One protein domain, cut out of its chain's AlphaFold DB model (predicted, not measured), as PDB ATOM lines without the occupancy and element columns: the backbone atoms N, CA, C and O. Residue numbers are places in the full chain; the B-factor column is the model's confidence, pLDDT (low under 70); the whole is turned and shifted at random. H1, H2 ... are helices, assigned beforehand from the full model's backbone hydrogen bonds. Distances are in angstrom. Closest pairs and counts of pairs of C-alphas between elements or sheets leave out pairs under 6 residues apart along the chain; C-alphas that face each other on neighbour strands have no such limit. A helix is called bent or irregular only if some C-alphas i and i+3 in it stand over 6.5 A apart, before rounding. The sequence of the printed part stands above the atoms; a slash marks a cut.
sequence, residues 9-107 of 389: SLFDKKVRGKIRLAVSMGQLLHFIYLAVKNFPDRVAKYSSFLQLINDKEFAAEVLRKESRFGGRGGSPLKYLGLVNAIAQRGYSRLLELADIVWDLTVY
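What this domain is: This is residues 9 to 107 of the 389 residues of an uncharacterized protein of Zestosphaera tikiterensis (UniProt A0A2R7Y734). One long helix, H1, makes the longest axis, and shorter helices pack along one side of it: H6 runs beside it the same way, H5 slants over it, H4 crosses it near its last residues, and little H3 sits between H4, H5 and H6 on the side away from H1. The first residues of H1, 13 to 18, stick out past this cluster together with Asp 12, and residues 67 to 72, of which 67 is the last residue of H4 and 68 to 72 belong to the link from H4 to H5, stick out elsewhere. The printed part has 99 residues with six named helices, H1 to H6 in that order along the chain, and no named strand; the class is all helix, and the helix packing is mostly crossed. The whole is compact, with a radius of gyration of the C-alphas of 14.2 A and spans of 43 by 33 by 19 A.

How they stand to each other: H1, residues 13 to 38, touches three helices, each with a part of its length alone. With residues 21 to 31 it touches H5, residues 77 to 88, at a steep tilt of 45 degrees, opposite ways; the closest C-alphas, of Leu 28 and Tyr 79, are 6.8 A apart. With residues 25 to 29 it touches H6, residues 92 to 107, at a shallow tilt of 24 degrees, the same way; the closest C-alphas, of Leu 29 and Ala 98, are 7.2 A apart. With residues 34 to 38 it touches H4, residues 56 to 67, about perpendicular at 84 degrees; the closest C-alphas, of Ala 35 and Val 62, are 5.6 A apart. H2, residues 40 to 43, touches no helix but is near H1, with the closest C-alphas, of Val 36 and Val 43, 6.2 A apart. H3, residues 49 to 54, touches H6 at 72 degrees, only just about perpendicular; the closest C-alphas, of Phe 49 and Asp 99, are 5.3 A apart. H3 and H5 only just touch, with 3 pairs of C-alphas within 8 A, the closest being Ile 53 and Leu 80 at 6.5 A. H3 and H4 touch only at the corner by their link, and only just, with 3 such pairs, the closest being the C-alphas of Ile 53 and Ala 59 at 6.0 A. H5 touches H6 at a steep tilt of 54 degrees, opposite ways; the closest C-alphas, of Ile 86 and Ser 92, are 6.6 A apart. H4 and H6 are apart, and H2 is apart from H4 and H5. In H1, H3 and H5 every O i to N i+4 pair is within hydrogen-bond range; in H4 it is 7 of 8 and in H6 10 of 12, while H2 is too short for such a pair.

Where its parts are: H1 begins at C-alpha 13, (144.433, 130.965, 195.318), and ends at C-alpha 38, (142.216, 150.852, 163.915), 37.2 A away. H2 and H3 measure 5.1 A and 8.7 A from first to last C-alpha. H4 is 16.3 A long and H5 15.7 A. H6 is 20.2 A long and ends at C-alpha 107, (152.527, 159.960, 173.358); it is irregular, but only just, with C-alphas 104 and 107 6.7 A apart.

The domain as a whole: The two C-alphas farthest apart are those of Asp 12 and Asp 41, at 43.7 A. The printed part has no cut. The link from H4 to H5, 9 residues, is short, and the other four links are tight. The mean pLDDT of the printed part is 84.9; residues 67 to 77 are under 70.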
ATOM      1  N   SER A   9     143.052 126.738 188.011       84.56
ATOM      2  CA  SER A   9     142.669 125.962 189.195       84.56
ATOM      3  C   SER A   9     143.812 125.092 189.728       84.56
ATOM      4  O   SER A   9     143.838 124.832 190.929       84.56
ATOM      5  N   LEU A  10     144.784 124.746 188.872       83.62
ATOM      6  CA  LEU A  10     145.997 124.011 189.240       83.62
ATOM      7  C   LEU A  10     146.852 124.759 190.271       83.62
ATOM      8  O   LEU A  10     147.594 124.139 191.025       83.62
ATOM      9  N   PHE A  11     146.728 126.087 190.325       87.44
ATOM     10  CA  PHE A  11     147.478 126.924 191.249       87.44
ATOM     11  C   PHE A  11     146.660 127.273 192.490       87.44
ATOM     12  O   PHE A  11     145.453 127.539 192.429       87.44
ATOM     13  N   ASP A  12     147.360 127.407 193.617       89.56
ATOM     14  CA  ASP A  12     146.772 127.950 194.836       89.56
ATOM     15  C   ASP A  12     146.152 129.343 194.605       89.56
ATOM     16  O   ASP A  12     146.478 130.079 193.666       89.56
ATOM     17  N   LYS A  13     145.223 129.735 195.484       89.62
ATOM     18  CA  LYS A  13     144.433 130.965 195.318       89.62
ATOM     19  C   LYS A  13     145.304 132.220 195.173       89.62
ATOM     20  O   LYS A  13     144.909 133.116 194.419       89.62
ATOM     21  N   LYS A  14     146.445 132.297 195.872       89.44
ATOM     22  CA  LYS A  14     147.327 133.474 195.878       89.44
ATOM     23  C   LYS A  14     148.079 133.578 194.553       89.44
ATOM     24  O   LYS A  14     147.986 134.608 193.881       89.44
ATOM     25  N   VAL A  15     148.733 132.498 194.135       91.19
ATOM     26  CA  VAL A  15     149.455 132.391 192.860       91.19
ATOM     27  C   VAL A  15     148.502 132.593 191.685       91.19
ATOM     28  O   VAL A  15     148.752 133.436 190.825       91.19
ATOM     29  N   ARG A  16     147.343 131.928 191.698       91.81
ATOM     30  CA  ARG A  16     146.276 132.119 190.707       91.81
ATOM     31  C   ARG A  16     145.855 133.582 190.583       91.81
ATOM     32  O   ARG A  16     145.641 134.073 189.476       91.81
ATOM     33  N   GLY A  17     145.711 134.279 191.711       90.75
ATOM     34  CA  GLY A  17     145.389 135.705 191.744       90.75
ATOM     35  C   GLY A  17     146.438 136.549 191.022       90.75
ATOM     36  O   GLY A  17     146.077 137.366 190.174       90.75
ATOM     37  N   LYS A  18     147.724 136.301 191.291       92.75
ATOM     38  CA  LYS A  18     148.832 136.998 190.630       92.75
ATOM     39  C   LYS A  18     148.907 136.665 189.138       92.75
ATOM     40  O   LYS A  18     148.967 137.593 188.337       92.75
ATOM     41  N   ILE A  19     148.788 135.398 188.734       94.00
ATOM     42  CA  ILE A  19     148.762 135.011 187.309       94.00
ATOM     43  C   ILE A  19     147.624 135.733 186.573       94.00
ATOM     44  O   ILE A  19     147.830 136.281 185.492       94.00
ATOM     45  N   ARG A  20     146.431 135.833 187.179       92.94
ATOM     46  CA  ARG A  20     145.310 136.595 186.598       92.94
ATOM     47  C   ARG A  20     145.643 138.072 186.369       92.94
ATOM     48  O   ARG A  20     145.117 138.636 185.414       92.94
ATOM     49  N   LEU A  21     146.496 138.698 187.181       93.38
ATOM     50  CA  LEU A  21     146.958 140.072 186.932       93.38
ATOM     51  C   LEU A  21     147.818 140.150 185.666       93.38
ATOM     52  O   LEU A  21     147.577 141.019 184.831       93.38
ATOM     53  N   ALA A  22     148.736 139.199 185.463       94.88
ATOM     54  CA  ALA A  22     149.530 139.131 184.235       94.88
ATOM     55  C   ALA A  22     148.660 138.922 182.984       94.88
ATOM     56  O   ALA A  22     148.891 139.551 181.949       94.88
ATOM     57  N   VAL A  23     147.618 138.088 183.090       93.75
ATOM     58  CA  VAL A  23     146.605 137.908 182.031       93.75
ATOM     59  C   VAL A  23     145.826 139.194 181.788       93.75
ATOM     60  O   VAL A  23     145.612 139.577 180.639       93.75
ATOM     61  N   SER A  24     145.428 139.887 182.854       92.12
ATOM     62  CA  SER A  24     144.678 141.140 182.757       92.12
ATOM     63  C   SER A  24     145.492 142.212 182.031       92.12
ATOM     64  O   SER A  24     144.970 142.863 181.131       92.12
ATOM     65  N   MET A  25     146.789 142.324 182.322       92.38
ATOM     66  CA  MET A  25     147.676 143.232 181.591       92.38
ATOM     67  C   MET A  25     147.796 142.878 180.112       92.38
ATOM     68  O   MET A  25     147.667 143.760 179.266       92.38
ATOM     69  N   GLY A  26     147.928 141.594 179.778       91.50
ATOM     70  CA  GLY A  26     147.871 141.147 178.384       91.50
ATOM     71  C   GLY A  26     146.568 141.543 177.676       91.50
ATOM     72  O   GLY A  26     146.586 141.944 176.512       91.50
ATOM     73  N   GLN A  27     145.430 141.494 178.378       89.88
ATOM     74  CA  GLN A  27     144.135 141.934 177.849       89.88
ATOM     75  C   GLN A  27     144.063 143.455 177.650       89.88
ATOM     76  O   GLN A  27     143.555 143.895 176.618       89.88
ATOM     77  N   LEU A  28     144.591 144.256 178.582       91.19
ATOM     78  CA  LEU A  28     144.652 145.715 178.433       91.19
ATOM     79  C   LEU A  28     145.538 146.116 177.246       91.19
ATOM     80  O   LEU A  28     145.097 146.884 176.391       91.19
ATOM     81  N   LEU A  29     146.729 145.519 177.112       89.62
ATOM     82  CA  LEU A  29     147.583 145.727 175.937       89.62
ATOM     83  C   LEU A  29     146.879 145.287 174.650       89.62
ATOM     84  O   LEU A  29     146.962 145.963 173.626       89.62
ATOM     85  N   HIS A  30     146.117 144.190 174.676       87.81
ATOM     86  CA  HIS A  30     145.336 143.802 173.508       87.81
ATOM     87  C   HIS A  30     144.304 144.870 173.117       87.81
ATOM     88  O   HIS A  30     144.135 145.132 171.927       87.81
ATOM     89  N   PHE A  31     143.639 145.512 174.074       88.50
ATOM     90  CA  PHE A  31     142.725 146.608 173.768       88.50
ATOM     91  C   PHE A  31     143.460 147.829 173.188       88.50
ATOM     92  O   PHE A  31     143.027 148.354 172.160       88.50
ATOM     93  N   ILE A  32     144.622 148.202 173.743       90.00
ATOM     94  CA  ILE A  32     145.486 149.258 173.179       90.00
ATOM     95  C   ILE A  32     145.828 148.953 171.716       90.00
ATOM     96  O   ILE A  32     145.757 149.832 170.860       90.00
ATOM     97  N   TYR A  33     146.120 147.690 171.394       88.75
ATOM     98  CA  TYR A  33     146.441 147.273 170.028       88.75
ATOM     99  C   TYR A  33     145.284 147.553 169.081       88.75
ATOM    100  O   TYR A  33     145.499 148.064 167.984       88.75
ATOM    101  N   LEU A  34     144.061 147.207 169.493       87.94
ATOM    102  CA  LEU A  34     142.871 147.435 168.683       87.94
ATOM    103  C   LEU A  34     142.682 148.926 168.416       87.94
ATOM    104  O   LEU A  34     142.425 149.297 167.272       87.94
ATOM    105  N   ALA A  35     142.875 149.771 169.428       90.06
ATOM    106  CA  ALA A  35     142.784 151.217 169.278       90.06
ATOM    107  C   ALA A  35     143.864 151.754 168.320       90.06
ATOM    108  O   ALA A  35     143.533 152.378 167.312       90.06
ATOM    109  N   VAL A  36     145.141 151.447 168.576       90.19
ATOM    110  CA  VAL A  36     146.302 151.909 167.790       90.19
ATOM    111  C   VAL A  36     146.226 151.456 166.331       90.19
ATOM    112  O   VAL A  36     146.462 152.241 165.414       90.19
ATOM    113  N   LYS A  37     145.869 150.190 166.093       87.94
ATOM    114  CA  LYS A  37     145.725 149.617 164.749       87.94
ATOM    115  C   LYS A  37     144.594 150.287 163.972       87.94
ATOM    116  O   LYS A  37     144.741 150.544 162.777       87.94
ATOM    117  N   ASN A  38     143.444 150.488 164.613       88.62
ATOM    118  CA  ASN A  38     142.216 150.852 163.915       88.62
ATOM    119  C   ASN A  38     141.967 152.361 163.839       88.62
ATOM    120  O   ASN A  38     141.258 152.783 162.921       88.62
ATOM    121  N   PHE A  39     142.501 153.136 164.782       91.38
ATOM    122  CA  PHE A  39     142.259 154.572 164.946       91.38
ATOM    123  C   PHE A  39     143.540 155.330 165.353       91.38
ATOM    124  O   PHE A  39     143.515 156.078 166.332       91.38
ATOM    125  N   PRO A  40     144.664 155.161 164.628       89.19
ATOM    126  CA  PRO A  40     145.965 155.695 165.042       89.19
ATOM    127  C   PRO A  40     145.951 157.210 165.296       89.19
ATOM    128  O   PRO A  40     146.510 157.665 166.289       89.19
ATOM    129  N   ASP A  41     145.268 157.982 164.449       89.75
ATOM    130  CA  ASP A  41     145.281 159.450 164.530       89.75
ATOM    131  C   ASP A  41     144.395 159.990 165.663       89.75
ATOM    132  O   ASP A  41     144.650 161.061 166.207       89.75
ATOM    133  N   ARG A  42     143.353 159.243 166.054       90.94
ATOM    134  CA  ARG A  42     142.513 159.594 167.211       90.94
ATOM    135  C   ARG A  42     143.181 159.183 168.517       90.94
ATOM    136  O   ARG A  42     143.120 159.930 169.482       90.94
ATOM    137  N   VAL A  43     143.855 158.033 168.524       90.88
ATOM    138  CA  VAL A  43     144.649 157.547 169.659       90.88
ATOM    139  C   VAL A  43     145.752 158.534 170.046       90.88
ATOM    140  O   VAL A  43     145.922 158.800 171.230       90.88
ATOM    141  N   ALA A  44     146.434 159.144 169.074       86.38
ATOM    142  CA  ALA A  44     147.488 160.127 169.331       86.38
ATOM    143  C   ALA A  44     147.018 161.393 170.086       86.38
ATOM    144  O   ALA A  44     147.850 162.177 170.529       86.38
ATOM    145  N   LYS A  45     145.701 161.603 170.243       90.25
ATOM    146  CA  LYS A  45     145.128 162.736 170.990       90.25
ATOM    147  C   LYS A  45     145.046 162.501 172.502       90.25
ATOM    148  O   LYS A  45     144.835 163.463 173.232       90.25
ATOM    149  N   TYR A  46     145.178 161.258 172.970       92.62
ATOM    150  CA  TYR A  46     145.123 160.941 174.398       92.62
ATOM    151  C   TYR A  46     146.531 160.934 174.992       92.62
ATOM    152  O   TYR A  46     147.422 160.246 174.483       92.62
ATOM    153  N   SER A  47     146.727 161.656 176.097       90.81
ATOM    154  CA  SER A  47     148.035 161.730 176.761       90.81
ATOM    155  C   SER A  47     148.331 160.510 177.636       90.81
ATOM    156  O   SER A  47     149.469 160.315 178.049       90.81
ATOM    157  N   SER A  48     147.328 159.676 177.923       92.44
ATOM    158  CA  SER A  48     147.493 158.429 178.670       92.44
ATOM    159  C   SER A  48     146.512 157.347 178.215       92.44
ATOM    160  O   SER A  48     145.459 157.631 177.630       92.44
ATOM    161  N   PHE A  49     146.836 156.092 178.519       90.69
ATOM    162  CA  PHE A  49     145.940 154.962 178.301       90.69
ATOM    163  C   PHE A  49     144.679 155.086 179.165       90.69
ATOM    164  O   PHE A  49     143.574 154.808 178.689       90.69
ATOM    165  N   LEU A  50     144.820 155.552 180.411       89.25
ATOM    166  CA  LEU A  50     143.679 155.753 181.306       89.25
ATOM    167  C   LEU A  50     142.674 156.785 180.773       89.25
ATOM    168  O   LEU A  50     141.469 156.585 180.913       89.25
ATOM    169  N   GLN A  51     143.131 157.859 180.121       91.81
ATOM    170  CA  GLN A  51     142.218 158.797 179.459       91.81
ATOM    171  C   GLN A  51     141.441 158.121 178.326       91.81
ATOM    172  O   GLN A  51     140.223 158.269 178.249       91.81
ATOM    173  N   LEU A  52     142.124 157.335 177.485       91.88
ATOM    174  CA  LEU A  52     141.481 156.632 176.375       91.88
ATOM    175  C   LEU A  52     140.409 155.658 176.857       91.88
ATOM    176  O   LEU A  52     139.323 155.617 176.287       91.88
ATOM    177  N   ILE A  53     140.701 154.844 177.875       87.88
ATOM    178  CA  ILE A  53     139.754 153.809 178.312       87.88
ATOM    179  C   ILE A  53     138.543 154.379 179.057       87.88
ATOM    180  O   ILE A  53     137.490 153.737 179.099       87.88
ATOM    181  N   ASN A  54     138.679 155.586 179.610       88.25
ATOM    182  CA  ASN A  54     137.581 156.326 180.219       88.25
ATOM    183  C   ASN A  54     136.684 157.026 179.184       88.25
ATOM    184  O   ASN A  54     135.517 157.279 179.494       88.25
ATOM    185  N   ASP A  55     137.157 157.264 177.953       91.25
ATOM    186  CA  ASP A  55     136.285 157.606 176.822       91.25
ATOM    187  C   ASP A  55     135.495 156.356 176.390       91.25
ATOM    188  O   ASP A  55     135.895 155.569 175.525       91.25
ATOM    189  N   LYS A  56     134.342 156.163 177.039       88.12
ATOM    190  CA  LYS A  56     133.451 155.016 176.818       88.12
ATOM    191  C   LYS A  56     132.947 154.942 175.378       88.12
ATOM    192  O   LYS A  56     132.766 153.834 174.866       88.12
ATOM    193  N   GLU A  57     132.713 156.083 174.734       88.44
ATOM    194  CA  GLU A  57     132.224 156.134 173.356       88.44
ATOM    195  C   GLU A  57     133.300 155.638 172.399       88.44
ATOM    196  O   GLU A  57     133.053 154.751 171.576       88.44
ATOM    197  N   PHE A  58     134.525 156.139 172.558       89.75
ATOM    198  CA  PHE A  58     135.642 155.701 171.742       89.75
ATOM    199  C   PHE A  58     136.013 154.240 172.011       89.75
ATOM    200  O   PHE A  58     136.222 153.474 171.067       89.75
ATOM    201  N   ALA A  59     136.021 153.799 173.270       86.75
ATOM    202  CA  ALA A  59     136.257 152.399 173.612       86.75
ATOM    203  C   ALA A  59     135.217 151.461 172.972       86.75
ATOM    204  O   ALA A  59     135.567 150.394 172.452       86.75
ATOM    205  N   ALA A  60     133.944 151.869 172.950       84.44
ATOM    206  CA  ALA A  60     132.889 151.135 172.261       84.44
ATOM    207  C   ALA A  60     133.096 151.109 170.741       84.44
ATOM    208  O   ALA A  60     132.918 150.064 170.106       84.44
ATOM    209  N   GLU A  61     133.527 152.223 170.155       88.25
ATOM    210  CA  GLU A  61     133.837 152.315 168.731       88.25
ATOM    211  C   GLU A  61     134.985 151.381 168.318       88.25
ATOM    212  O   GLU A  61     134.859 150.662 167.317       88.25
ATOM    213  N   VAL A  62     136.061 151.330 169.116       87.38
ATOM    214  CA  VAL A  62     137.211 150.434 168.909       87.38
ATOM    215  C   VAL A  62     136.760 148.982 168.779       87.38
ATOM    216  O   VAL A  62     137.173 148.277 167.856       87.38
ATOM    217  N   LEU A  63     135.868 148.542 169.666       82.06
ATOM    218  CA  LEU A  63     135.395 147.160 169.707       82.06
ATOM    219  C   LEU A  63     134.357 146.854 168.633       82.06
ATOM    220  O   LEU A  63     134.392 145.772 168.043       82.06
ATOM    221  N   ARG A  64     133.486 147.816 168.307       82.00
ATOM    222  CA  ARG A  64     132.506 147.675 167.222       82.00
ATOM    223  C   ARG A  64     133.183 147.430 165.871       82.00
ATOM    224  O   ARG A  64     132.644 146.721 165.023       82.00
ATOM    225  N   LYS A  65     134.374 147.995 165.654       81.44
ATOM    226  CA  LYS A  65     135.148 147.771 164.425       81.44
ATOM    227  C   LYS A  65     135.653 146.330 164.294       81.44
ATOM    228  O   LYS A  65     135.729 145.825 163.179       81.44
ATOM    229  N   GLU A  66     135.927 145.653 165.406       71.00
ATOM    230  CA  GLU A  66     136.338 144.242 165.404       71.00
ATOM    231  C   GLU A  66     135.133 143.282 165.407       71.00
ATOM    232  O   GLU A  66     135.205 142.208 164.815       71.00
ATOM    233  N   SER A  67     133.989 143.675 165.983       61.16
ATOM    234  CA  SER A  67     132.776 142.837 166.019       61.16
ATOM    235  C   SER A  67     132.078 142.678 164.662       61.16
ATOM    236  O   SER A  67     131.289 141.750 164.487       61.16
ATOM    237  N   ARG A  68     132.384 143.533 163.673       51.94
ATOM    238  CA  ARG A  68     131.861 143.426 162.293       51.94
ATOM    239  C   ARG A  68     132.312 142.153 161.545       51.94
ATOM    240  O   ARG A  68     131.818 141.910 160.452       51.94
ATOM    241  N   PHE A  69     133.184 141.320 162.130       44.97
ATOM    242  CA  PHE A  69     133.690 140.068 161.541       44.97
ATOM    243  C   PHE A  69     133.086 138.761 162.117       44.97
ATOM    244  O   PHE A  69     133.664 137.695 161.922       44.97
ATOM    245  N   GLY A  70     131.905 138.797 162.757       37.06
ATOM    246  CA  GLY A  70     131.046 137.599 162.868       37.06
ATOM    247  C   GLY A  70     131.043 136.820 164.193       37.06
ATOM    248  O   GLY A  70     130.914 135.601 164.184       37.06
ATOM    249  N   GLY A  71     131.117 137.484 165.347       39.69
ATOM    250  CA  GLY A  71     130.861 136.835 166.641       39.69
ATOM    251  C   GLY A  71     130.390 137.839 167.687       39.69
ATOM    252  O   GLY A  71     130.778 139.002 167.611       39.69
ATOM    253  N   ARG A  72     129.542 137.402 168.639       42.31
ATOM    254  CA  ARG A  72     128.997 138.216 169.747       42.31
ATOM    255  C   ARG A  72     130.119 139.043 170.388       42.31
ATOM    256  O   ARG A  72     130.937 138.515 171.138       42.31
ATOM    257  N   GLY A  73     130.181 140.325 170.027       44.91
ATOM    258  CA  GLY A  73     131.206 141.251 170.489       44.91
ATOM    259  C   GLY A  73     131.138 141.376 172.004       44.91
ATOM    260  O   GLY A  73     130.066 141.597 172.562       44.91
ATOM    261  N   GLY A  74     132.275 141.199 172.678       53.34
ATOM    262  CA  GLY A  74     132.363 141.455 174.111       53.34
ATOM    263  C   GLY A  74     131.954 142.896 174.419       53.34
ATOM    264  O   GLY A  74     132.281 143.807 173.659       53.34
ATOM    265  N   SER A  75     131.235 143.097 175.525       62.06
ATOM    266  CA  SER A  75     130.812 144.432 175.952       62.06
ATOM    267  C   SER A  75     132.028 145.358 176.111       62.06
ATOM    268  O   SER A  75     133.002 144.951 176.754       62.06
ATOM    269  N   PRO A  76     131.985 146.602 175.600       59.81
ATOM    270  CA  PRO A  76     133.007 147.617 175.860       59.81
ATOM    271  C   PRO A  76     133.305 147.853 177.335       59.81
ATOM    272  O   PRO A  76     134.445 148.122 177.713       59.81
ATOM    273  N   LEU A  77     132.310 147.613 178.186       68.38
ATOM    274  CA  LEU A  77     132.443 147.679 179.634       68.38
ATOM    275  C   LEU A  77     133.374 146.604 180.207       68.38
ATOM    276  O   LEU A  77     133.789 146.727 181.351       68.38
ATOM    277  N   LYS A  78     133.742 145.566 179.442       80.75
ATOM    278  CA  LYS A  78     134.639 144.504 179.914       80.75
ATOM    279  C   LYS A  78     136.017 145.051 180.292       80.75
ATOM    280  O   LYS A  78     136.524 144.698 181.351       80.75
ATOM    281  N   TYR A  79     136.626 145.885 179.446       82.50
ATOM    282  CA  TYR A  79     137.976 146.401 179.712       82.50
ATOM    283  C   TYR A  79     137.961 147.511 180.761       82.50
ATOM    284  O   TYR A  79     138.831 147.535 181.622       82.50
ATOM    285  N   LEU A  80     136.928 148.359 180.766       82.19
ATOM    286  CA  LEU A  80     136.730 149.325 181.848       82.19
ATOM    287  C   LEU A  80     136.495 148.621 183.195       82.19
ATOM    288  O   LEU A  80     137.093 148.979 184.204       82.19
ATOM    289  N   GLY A  81     135.682 147.564 183.207       85.81
ATOM    290  CA  GLY A  81     135.478 146.714 184.378       85.81
ATOM    291  C   GLY A  81     136.769 146.039 184.838       85.81
ATOM    292  O   GLY A  81     136.995 145.916 186.038       85.81
ATOM    293  N   LEU A  82     137.647 145.660 183.904       87.94
ATOM    294  CA  LEU A  82     138.970 145.124 184.216       87.94
ATOM    295  C   LEU A  82     139.862 146.169 184.896       87.94
ATOM    296  O   LEU A  82     140.452 145.866 185.930       87.94
ATOM    297  N   VAL A  83     139.919 147.394 184.360       89.56
ATOM    298  CA  VAL A  83     140.653 148.520 184.965       89.56
ATOM    299  C   VAL A  83     140.143 148.797 186.378       89.56
ATOM    300  O   VAL A  83     140.932 148.814 187.322       89.56
ATOM    301  N   ASN A  84     138.822 148.904 186.548       89.00
ATOM    302  CA  ASN A  84     138.205 149.126 187.854       89.00
ATOM    303  C   ASN A  84     138.516 147.989 188.833       89.00
ATOM    304  O   ASN A  84     138.852 148.250 189.983       89.00
ATOM    305  N   ALA A  85     138.467 146.732 188.387       88.88
ATOM    306  CA  ALA A  85     138.778 145.584 189.232       88.88
ATOM    307  C   ALA A  85     140.258 145.534 189.652       88.88
ATOM    308  O   ALA A  85     140.556 145.118 190.770       88.88
ATOM    309  N   ILE A  86     141.187 145.940 188.779       89.88
ATOM    310  CA  ILE A  86     142.617 146.064 189.111       89.88
ATOM    311  C   ILE A  86     142.810 147.163 190.165       89.88
ATOM    312  O   ILE A  86     143.437 146.912 191.195       89.88
ATOM    313  N   ALA A  87     142.217 148.339 189.944       89.25
ATOM    314  CA  ALA A  87     142.313 149.479 190.854       89.25
ATOM    315  C   ALA A  87     141.698 149.180 192.233       89.25
ATOM    316  O   ALA A  87     142.351 149.371 193.253       89.25
ATOM    317  N   GLN A  88     140.483 148.621 192.277       88.44
ATOM    318  CA  GLN A  88     139.791 148.251 193.523       88.44
ATOM    319  C   GLN A  88     140.555 147.214 194.351       88.44
ATOM    320  O   GLN A  88     140.418 147.168 195.570       88.44
ATOM    321  N   ARG A  89     141.364 146.373 193.701       85.88
ATOM    322  CA  ARG A  89     142.227 145.398 194.377       85.88
ATOM    323  C   ARG A  89     143.550 145.992 194.862       85.88
ATOM    324  O   ARG A  89     144.347 145.236 195.400       85.88
ATOM    325  N   GLY A  90     143.792 147.288 194.666       86.56
ATOM    326  CA  GLY A  90     145.007 147.979 195.103       86.56
ATOM    327  C   GLY A  90     146.185 147.888 194.128       86.56
ATOM    328  O   GLY A  90     147.301 148.232 194.501       86.56
ATOM    329  N   TYR A  91     145.969 147.447 192.884       89.06
ATOM    330  CA  TYR A  91     147.029 147.284 191.879       89.06
ATOM    331  C   TYR A  91     147.111 148.474 190.906       89.06
ATOM    332  O   TYR A  91     147.349 148.295 189.715       89.06
ATOM    333  N   SER A  92     146.914 149.704 191.383       88.38
ATOM    334  CA  SER A  92     146.932 150.916 190.543       88.38
ATOM    335  C   SER A  92     148.260 151.104 189.798       88.38
ATOM    336  O   SER A  92     148.261 151.448 188.621       88.38
ATOM    337  N   ARG A  93     149.387 150.757 190.437       89.38
ATOM    338  CA  ARG A  93     150.735 150.755 189.833       89.38
ATOM    339  C   ARG A  93     150.856 149.834 188.611       89.38
ATOM    340  O   ARG A  93     151.649 150.082 187.709       89.38
ATOM    341  N   LEU A  94     150.031 148.792 188.534       90.44
ATOM    342  CA  LEU A  94     149.952 147.917 187.367       90.44
ATOM    343  C   LEU A  94     149.343 148.646 186.156       90.44
ATOM    344  O   LEU A  94     149.740 148.393 185.023       90.44
ATOM    345  N   LEU A  95     148.398 149.564 186.384       90.88
ATOM    346  CA  LEU A  95     147.817 150.403 185.332       90.88
ATOM    347  C   LEU A  95     148.816 151.463 184.856       90.88
ATOM    348  O   LEU A  95     148.881 151.738 183.660       90.88
ATOM    349  N   GLU A  96     149.654 151.978 185.758       90.75
ATOM    350  CA  GLU A  96     150.749 152.890 185.401       90.75
ATOM    351  C   GLU A  96     151.750 152.239 184.438       90.75
ATOM    352  O   GLU A  96     152.281 152.921 183.568       90.75
ATOM    353  N   LEU A  97     151.966 150.917 184.501       91.56
ATOM    354  CA  LEU A  97     152.768 150.222 183.486       91.56
ATOM    355  C   LEU A  97     152.157 150.309 182.083       91.56
ATOM    356  O   LEU A  97     152.892 150.436 181.103       91.56
ATOM    357  N   ALA A  98     150.826 150.236 181.967       90.81
ATOM    358  CA  ALA A  98     150.159 150.432 180.681       90.81
ATOM    359  C   ALA A  98     150.345 151.874 180.186       90.81
ATOM    360  O   ALA A  98     150.591 152.069 178.996       90.81
ATOM    361  N   ASP A  99     150.300 152.859 181.089       91.50
ATOM    362  CA  ASP A  99     150.593 154.260 180.772       91.50
ATOM    363  C   ASP A  99     152.067 154.491 180.406       91.50
ATOM    364  O   ASP A  99     152.345 155.281 179.510       91.50
ATOM    365  N   ILE A 100     153.022 153.782 181.016       92.69
ATOM    366  CA  ILE A 100     154.435 153.839 180.609       92.69
ATOM    367  C   ILE A 100     154.572 153.337 179.175       92.69
ATOM    368  O   ILE A 100     155.145 154.023 178.338       92.69
ATOM    369  N   VAL A 101     154.008 152.174 178.845       91.88
ATOM    370  CA  VAL A 101     154.071 151.650 177.472       91.88
ATOM    371  C   VAL A 101     153.354 152.573 176.486       91.88
ATOM    372  O   VAL A 101     153.849 152.792 175.374       91.88
ATOM    373  N   TRP A 102     152.212 153.138 176.888       92.44
ATOM    374  CA  TRP A 102     151.494 154.155 176.124       92.44
ATOM    375  C   TRP A 102     152.380 155.359 175.836       92.44
ATOM    376  O   TRP A 102     152.511 155.782 174.690       92.44
ATOM    377  N   ASP A 103     153.033 155.883 176.862       92.12
ATOM    378  CA  ASP A 103     153.894 157.036 176.722       92.12
ATOM    379  C   ASP A 103     155.108 156.735 175.845       92.12
ATOM    380  O   ASP A 103     155.379 157.472 174.907       92.12
ATOM    381  N   LEU A 104     155.778 155.600 176.039       91.56
ATOM    382  CA  LEU A 104     156.927 155.233 175.211       91.56
ATOM    383  C   LEU A 104     156.559 155.107 173.727       91.56
ATOM    384  O   LEU A 104     157.383 155.411 172.872       91.56
ATOM    385  N   THR A 105     155.346 154.649 173.400       91.00
ATOM    386  CA  THR A 105     155.014 154.194 172.040       91.00
ATOM    387  C   THR A 105     153.863 154.934 171.358       91.00
ATOM    388  O   THR A 105     153.551 154.629 170.211       91.00
ATOM    389  N   VAL A 106     153.205 155.879 172.021       90.88
ATOM    390  CA  VAL A 106     152.098 156.663 171.448       90.88
ATOM    391  C   VAL A 106     152.309 158.152 171.688       90.88
ATOM    392  O   VAL A 106     152.304 158.918 170.720       90.88
ATOM    393  N   TYR A 107     152.482 158.550 172.953       89.44
ATOM    394  CA  TYR A 107     152.527 159.960 173.358       89.44
ATOM    395  C   TYR A 107     153.937 160.575 173.289       89.44
ATOM    396  O   TYR A 107     154.086 161.717 172.865       89.44
TER     397      TYR A 107